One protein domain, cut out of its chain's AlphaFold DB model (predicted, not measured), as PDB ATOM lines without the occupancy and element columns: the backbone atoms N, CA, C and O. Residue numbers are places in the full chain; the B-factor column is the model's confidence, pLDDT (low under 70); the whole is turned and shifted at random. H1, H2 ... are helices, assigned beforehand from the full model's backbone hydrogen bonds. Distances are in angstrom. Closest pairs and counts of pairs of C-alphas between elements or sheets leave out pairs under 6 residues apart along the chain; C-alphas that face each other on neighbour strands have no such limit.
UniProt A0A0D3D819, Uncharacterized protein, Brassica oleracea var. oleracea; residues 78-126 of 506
ATOM      1  N   SER A  78     -17.364  -6.114  40.563       71.56
ATOM      2  CA  SER A  78     -16.153  -5.526  40.016       71.56
ATOM      3  C   SER A  78     -15.178  -6.545  39.421       71.56
ATOM      4  O   SER A  78     -14.443  -7.190  40.163       71.56
ATOM      5  N   LEU A  79     -15.074  -6.579  38.085       82.69
ATOM      6  CA  LEU A  79     -13.953  -7.239  37.416       82.69
ATOM      7  C   LEU A  79     -12.639  -6.747  38.029       82.69
ATOM      8  O   LEU A  79     -12.362  -5.536  38.063       82.69
ATOM      9  N   CYS A  80     -11.839  -7.701  38.495       86.62
ATOM     10  CA  CYS A  80     -10.535  -7.448  39.076       86.62
ATOM     11  C   CYS A  80      -9.630  -6.700  38.075       86.62
ATOM     12  O   CYS A  80      -9.804  -6.804  36.856       86.62
ATOM     13  N   ARG A  81      -8.647  -5.914  38.548       84.69
ATOM     14  CA  ARG A  81      -7.749  -5.155  37.643       84.69
ATOM     15  C   ARG A  81      -7.039  -6.067  36.636       84.69
ATOM     16  O   ARG A  81      -6.848  -5.659  35.493       84.69
ATOM     17  N   LEU A  82      -6.684  -7.281  37.057       80.62
ATOM     18  CA  LEU A  82      -6.018  -8.285  36.230       80.62
ATOM     19  C   LEU A  82      -6.958  -8.826  35.138       80.62
ATOM     20  O   LEU A  82      -6.617  -8.791  33.961       80.62
ATOM     21  N   CYS A  83      -8.197  -9.141  35.510       87.81
ATOM     22  CA  CYS A  83      -9.285  -9.558  34.631       87.81
ATOM     23  C   CYS A  83      -9.563  -8.514  33.532       87.81
ATOM     24  O   CYS A  83      -9.751  -8.850  32.364       87.81
ATOM     25  N   LYS A  84      -9.520  -7.217  33.882       90.50
ATOM     26  CA  LYS A  84      -9.664  -6.114  32.916       90.50
ATOM     27  C   LYS A  84      -8.490  -6.003  31.950       90.50
ATOM     28  O   LYS A  84      -8.716  -5.670  30.791       90.50
ATOM     29  N   LYS A  85      -7.253  -6.234  32.409       91.12
ATOM     30  CA  LYS A  85      -6.065  -6.232  31.538       91.12
ATOM     31  C   LYS A  85      -6.118  -7.393  30.551       91.12
ATOM     32  O   LYS A  85      -5.926  -7.167  29.364       91.12
ATOM     33  N   PHE A  86      -6.459  -8.585  31.035       92.62
ATOM     34  CA  PHE A  86      -6.631  -9.766  30.197       92.62
ATOM     35  C   PHE A  86      -7.738  -9.558  29.157       92.62
ATOM     36  O   PHE A  86      -7.484  -9.661  27.963       92.62
ATOM     37  N   SER A  87      -8.925  -9.125  29.590       91.81
ATOM     38  CA  SER A  87     -10.048  -8.851  28.679       91.81
ATOM     39  C   SER A  87      -9.715  -7.755  27.664       91.81
ATOM     40  O   SER A  87     -10.100  -7.859  26.509       91.81
ATOM     41  N   LYS A  88      -8.959  -6.719  28.062       92.75
ATOM     42  CA  LYS A  88      -8.463  -5.690  27.136       92.75
ATOM     43  C   LYS A  88      -7.499  -6.270  26.103       92.75
ATOM     44  O   LYS A  88      -7.540  -5.838  24.961       92.75
ATOM     45  N   SER A  89      -6.628  -7.194  26.508       91.75
ATOM     46  CA  SER A  89      -5.709  -7.871  25.595       91.75
ATOM     47  C   SER A  89      -6.493  -8.691  24.581       91.75
ATOM     48  O   SER A  89      -6.326  -8.472  23.395       91.75
ATOM     49  N   VAL A  90      -7.420  -9.536  25.042       90.56
ATOM     50  CA  VAL A  90      -8.247 -10.391  24.178       90.56
ATOM     51  C   VAL A  90      -9.115  -9.553  23.230       90.56
ATOM     52  O   VAL A  90      -9.096  -9.764  22.026       90.56
ATOM     53  N   VAL A  91      -9.823  -8.539  23.733       90.88
ATOM     54  CA  VAL A  91     -10.658  -7.649  22.898       90.88
ATOM     55  C   VAL A  91      -9.814  -6.704  22.022       90.88
ATOM     56  O   VAL A  91     -10.319  -6.130  21.069       90.88
ATOM     57  N   GLY A  92      -8.539  -6.490  22.349       86.69
ATOM     58  CA  GLY A  92      -7.627  -5.665  21.553       86.69
ATOM     59  C   GLY A  92      -6.972  -6.440  20.412       86.69
ATOM     60  O   GLY A  92      -6.851  -5.909  19.312       86.69
ATOM     61  N   THR A  93      -6.574  -7.690  20.660       85.00
ATOM     62  CA  THR A  93      -5.966  -8.580  19.658       85.00
ATOM     63  C   THR A  93      -7.000  -9.099  18.672       85.00
ATOM     64  O   THR A  93      -6.718  -9.227  17.486       85.00
ATOM     65  N   PHE A  94      -8.213  -9.350  19.153       70.69
ATOM     66  CA  PHE A  94      -9.361  -9.645  18.320       70.69
ATOM     67  C   PHE A  94     -10.167  -8.354  18.214       70.69
ATOM     68  O   PHE A  94     -10.927  -8.031  19.121       70.69
ATOM     69  N   SER A  95     -10.000  -7.601  17.127       62.16
ATOM     70  CA  SER A  95     -10.965  -6.575  16.706       62.16
ATOM     71  C   SER A  95     -11.813  -7.144  15.569       62.16
ATOM     72  O   SER A  95     -11.623  -6.730  14.425       62.16
ATOM     73  N   PRO A  96     -12.697  -8.136  15.798       56.53
ATOM     74  CA  PRO A  96     -13.449  -8.692  14.697       56.53
ATOM     75  C   PRO A  96     -14.555  -7.691  14.361       56.53
ATOM     76  O   PRO A  96     -15.107  -7.019  15.245       56.53
ATOM     77  N   SER A  97     -14.907  -7.601  13.082       75.25
ATOM     78  CA  SER A  97     -16.190  -7.018  12.704       75.25
ATOM     79  C   SER A  97     -17.305  -7.718  13.492       75.25
ATOM     80  O   SER A  97     -17.176  -8.874  13.906       75.25
ATOM     81  N   ARG A  98     -18.413  -7.012  13.739       62.38
ATOM     82  CA  ARG A  98     -19.577  -7.571  14.449       62.38
ATOM     83  C   ARG A  98     -20.033  -8.900  13.822       62.38
ATOM     84  O   ARG A  98     -20.454  -9.792  14.553       62.38
ATOM     85  N   ASP A  99     -19.824  -9.034  12.516       72.25
ATOM     86  CA  ASP A  99     -20.166 -10.197  11.699       72.25
ATOM     87  C   ASP A  99     -19.198 -11.377  11.908       72.25
ATOM     88  O   ASP A  99     -19.608 -12.538  11.945       72.25
ATOM     89  N   ALA A 100     -17.912 -11.101  12.153       69.31
ATOM     90  CA  ALA A 100     -16.941 -12.134  12.507       69.31
ATOM     91  C   ALA A 100     -17.206 -12.708  13.913       69.31
ATOM     92  O   ALA A 100     -17.046 -13.908  14.119       69.31
ATOM     93  N   LEU A 101     -17.697 -11.890  14.856       65.88
ATOM     94  CA  LEU A 101     -18.093 -12.352  16.196       65.88
ATOM     95  C   LEU A 101     -19.378 -13.188  16.201       65.88
ATOM     96  O   LEU A 101     -19.506 -14.069  17.049       65.88
ATOM     97  N   SER A 102     -20.324 -12.935  15.288       66.38
ATOM     98  CA  SER A 102     -21.510 -13.794  15.144       66.38
ATOM     99  C   SER A 102     -21.175 -15.175  14.587       66.38
ATOM    100  O   SER A 102     -21.874 -16.133  14.897       66.38
ATOM    101  N   LEU A 103     -20.090 -15.286  13.814       67.81
ATOM    102  CA  LEU A 103     -19.596 -16.556  13.280       67.81
ATOM    103  C   LEU A 103     -18.674 -17.282  14.276       67.81
ATOM    104  O   LEU A 103     -18.674 -18.508  14.341       67.81
ATOM    105  N   SER A 104     -17.919 -16.545  15.101       59.88
ATOM    106  CA  SER A 104     -16.970 -17.108  16.064       59.88
ATOM    107  C   SER A 104     -17.550 -17.185  17.488       59.88
ATOM    108  O   SER A 104     -17.145 -16.442  18.380       59.88
ATOM    109  N   SER A 105     -18.454 -18.134  17.734       65.38
ATOM    110  CA  SER A 105     -18.903 -18.601  19.064       65.38
ATOM    111  C   SER A 105     -19.668 -17.607  19.973       65.38
ATOM    112  O   SER A 105     -19.231 -16.499  20.285       65.38
ATOM    113  N   HIS A 106     -20.789 -18.075  20.534       75.50
ATOM    114  CA  HIS A 106     -21.639 -17.342  21.488       75.50
ATOM    115  C   HIS A 106     -20.939 -16.907  22.798       75.50
ATOM    116  O   HIS A 106     -21.528 -16.182  23.598       75.50
ATOM    117  N   THR A 107     -19.689 -17.310  23.035       75.44
ATOM    118  CA  THR A 107     -18.941 -17.060  24.276       75.44
ATOM    119  C   THR A 107     -18.138 -15.755  24.261       75.44
ATOM    120  O   THR A 107     -17.903 -15.170  25.320       75.44
ATOM    121  N   LEU A 108     -17.758 -15.236  23.086       83.06
ATOM    122  CA  LEU A 108     -16.971 -13.995  22.981       83.06
ATOM    123  C   LEU A 108     -17.826 -12.724  23.091       83.06
ATOM    124  O   LEU A 108     -17.347 -11.683  23.556       83.06
ATOM    125  N   SER A 109     -19.106 -12.806  22.721       85.25
ATOM    126  CA  SER A 109     -20.045 -11.678  22.802       85.25
ATOM    127  C   SER A 109     -20.277 -11.196  24.253       85.25
ATOM    128  O   SER A 109     -20.092  -9.998  24.508       85.25
ATOM    129  N   PRO A 110     -20.547 -12.079  25.242       88.12
ATOM    130  CA  PRO A 110     -20.649 -11.693  26.653       88.12
ATOM    131  C   PRO A 110     -19.356 -11.105  27.237       88.12
ATOM    132  O   PRO A 110     -19.400 -10.171  28.036       88.12
ATOM    133  N   LEU A 111     -18.186 -11.608  26.827       88.69
ATOM    134  CA  LEU A 111     -16.896 -11.090  27.298       88.69
ATOM    135  C   LEU A 111     -16.666  -9.648  26.816       88.69
ATOM    136  O   LEU A 111     -16.258  -8.774  27.589       88.69
ATOM    137  N   SER A 112     -16.968  -9.383  25.542       90.19
ATOM    138  CA  SER A 112     -16.854  -8.053  24.935       90.19
ATOM    139  C   SER A 112     -17.822  -7.049  25.573       90.19
ATOM    140  O   SER A 112     -17.430  -5.922  25.903       90.19
ATOM    141  N   SER A 113     -19.073  -7.454  25.824       89.62
ATOM    142  CA  SER A 113     -20.068  -6.603  26.487       89.62
ATOM    143  C   SER A 113     -19.699  -6.326  27.951       89.62
ATOM    144  O   SER A 113     -19.684  -5.162  28.369       89.62
ATOM    145  N   ALA A 114     -19.278  -7.345  28.706       89.25
ATOM    146  CA  ALA A 114     -18.826  -7.204  30.089       89.25
ATOM    147  C   ALA A 114     -17.609  -6.273  30.207       89.25
ATOM    148  O   ALA A 114     -17.557  -5.414  31.095       89.25
ATOM    149  N   TYR A 115     -16.648  -6.378  29.281       93.31
ATOM    150  CA  TYR A 115     -15.496  -5.480  29.226       93.31
ATOM    151  C   TYR A 115     -15.913  -4.023  28.975       93.31
ATOM    152  O   TYR A 115     -15.487  -3.128  29.715       93.31
ATOM    153  N   LYS A 116     -16.786  -3.770  27.987       93.69
ATOM    154  CA  LYS A 116     -17.293  -2.421  27.671       93.69
ATOM    155  C   LYS A 116     -18.016  -1.796  28.868       93.69
ATOM    156  O   LYS A 116     -17.705  -0.664  29.244       93.69
ATOM    157  N   ILE A 117     -18.894  -2.547  29.535       92.50
ATOM    158  CA  ILE A 117     -19.612  -2.089  30.735       92.50
ATOM    159  C   ILE A 117     -18.629  -1.769  31.868       92.50
ATOM    160  O   ILE A 117     -18.703  -0.708  32.498       92.50
ATOM    161  N   ALA A 118     -17.653  -2.644  32.116       91.38
ATOM    162  CA  ALA A 118     -16.659  -2.449  33.167       91.38
ATOM    163  C   ALA A 118     -15.694  -1.283  32.889       91.38
ATOM    164  O   ALA A 118     -15.193  -0.658  33.839       91.38
ATOM    165  N   HIS A 119     -15.430  -0.987  31.614       93.44
ATOM    166  CA  HIS A 119     -14.664   0.174  31.170       93.44
ATOM    167  C   HIS A 119     -15.454   1.469  31.407       93.44
ATOM    168  O   HIS A 119     -14.968   2.356  32.116       93.44
ATOM    169  N   VAL A 120     -16.708   1.538  30.945       95.25
ATOM    170  CA  VAL A 120     -17.605   2.690  31.158       95.25
ATOM    171  C   VAL A 120     -17.799   2.966  32.648       95.25
ATOM    172  O   VAL A 120     -17.572   4.092  33.095       95.25
ATOM    173  N   ARG A 121     -18.090   1.940  33.458       91.56
ATOM    174  CA  ARG A 121     -18.225   2.080  34.919       91.56
ATOM    175  C   ARG A 121     -16.969   2.635  35.580       91.56
ATOM    176  O   ARG A 121     -17.072   3.408  36.529       91.56
ATOM    177  N   SER A 122     -15.777   2.280  35.096       89.88
ATOM    178  CA  SER A 122     -14.532   2.832  35.643       89.88
ATOM    179  C   SER A 122     -14.381   4.331  35.358       89.88
ATOM    180  O   SER A 122     -13.959   5.077  36.244       89.88
ATOM    181  N   GLY A 123     -14.806   4.787  34.175       91.00
ATOM    182  CA  GLY A 123     -14.849   6.205  33.815       91.00
ATOM    183  C   GLY A 123     -15.940   6.976  34.561       91.00
ATOM    184  O   GLY A 123     -15.696   8.086  35.035       91.00
ATOM    185  N   VAL A 124     -17.123   6.378  34.730       93.38
ATOM    186  CA  VAL A 124     -18.229   6.961  35.508       93.38
ATOM    187  C   VAL A 124     -17.837   7.092  36.978       93.38
ATOM    188  O   VAL A 124     -17.954   8.178  37.526       93.38
ATOM    189  N   ARG A 125     -17.250   6.063  37.607       86.06
ATOM    190  CA  ARG A 125     -16.786   6.132  39.011       86.06
ATOM    191  C   ARG A 125     -15.732   7.211  39.259       86.06
ATOM    192  O   ARG A 125     -15.648   7.717  40.373       86.06
ATOM    193  N   ARG A 126     -14.890   7.533  38.269       83.44
ATOM    194  CA  ARG A 126     -13.928   8.647  38.374       83.44
ATOM    195  C   ARG A 126     -14.637   9.994  38.305       83.44
ATOM    196  O   ARG A 126     -14.345  10.858  39.116       83.44
TER     197      ARG A 126
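What this domain is: This is residues 78 to 126 of the 506 residues of an uncharacterized protein of Brassica oleracea var. oleracea (UniProt A0A0D3D819). Two helices, H1 and the longer H3, cross near their middles as a lopsided X and run opposite ways, with the short helix H2 at the turn between them. H2 lies near the beginning of H3 and at one end of the long axis, whose other end is the last turn of H3. The printed part has 49 residues with three named helices, H1, H2 and H3 in that order along the chain, and no named strand; its class is all helix. The whole is only just compact, close to loose, with a radius of gyration of the C-alphas of 11.5 A, and it is elongated, spanning 35 by 18 by 15 A.

How they stand to each other: From the first printed residue, Ser 78, the backbone soon enters H1, residues 81 to 93. A tight link of 4 residues joins it to H2, residues 98 to 103, and H1 and H2 are apart. A second tight link of 4 residues joins H2 to H3, residues 108 to 126. H2 and H3 are close but not clearly touching, with 2 pairs of C-alphas within 8 A; the closest C-alphas, those of Leu 101 and Ser 109, are 6.9 A apart. Their lines stand at a steep tilt of 36 degrees, only just past shallow, and they run opposite ways. H3 touches H1 with residues 111 to 118 alone; the closest C-alphas, those of Ser 87 and Tyr 115, are 6.4 A apart. H1 and H3 stand at a steep tilt of 54 degrees and run opposite ways, with their centres 10.9 A apart. In H1, H2 and H3 every O i to N i+4 pair is within hydrogen-bond range.

Where its parts are: H1 begins with C-alpha 81 at (-7.749, -5.155, 37.643), ends at Thr 93 and is 18.4 A long from first to last C-alpha. H2, from Arg 98 to Leu 103, is 9.1 A long by the same measure, and its C-alpha 98 is at (-19.577, -7.571, 14.449). H3 begins at Leu 108, is 27.5 A long and ends with C-alpha 126 at (-13.928, 8.647, 38.374).

The domain as a whole: The two C-alphas farthest apart are those of Leu 103 and Arg 126, at 36.0 A. The first and last printed C-alphas, those of Ser 78 and Arg 126, are 14.4 A apart. The printed part has no cut, and the links H1 to H2 and H2 to H3 are both tight. The mean pLDDT of the printed part is 82.7. Nine printed residues of this predicted model have a pLDDT under 70, which is low confidence: residues 95 to 96, residue 98 and residues 100 to 105. The mean pLDDT is 67 in H2, 89 in H1 and 90 in H3.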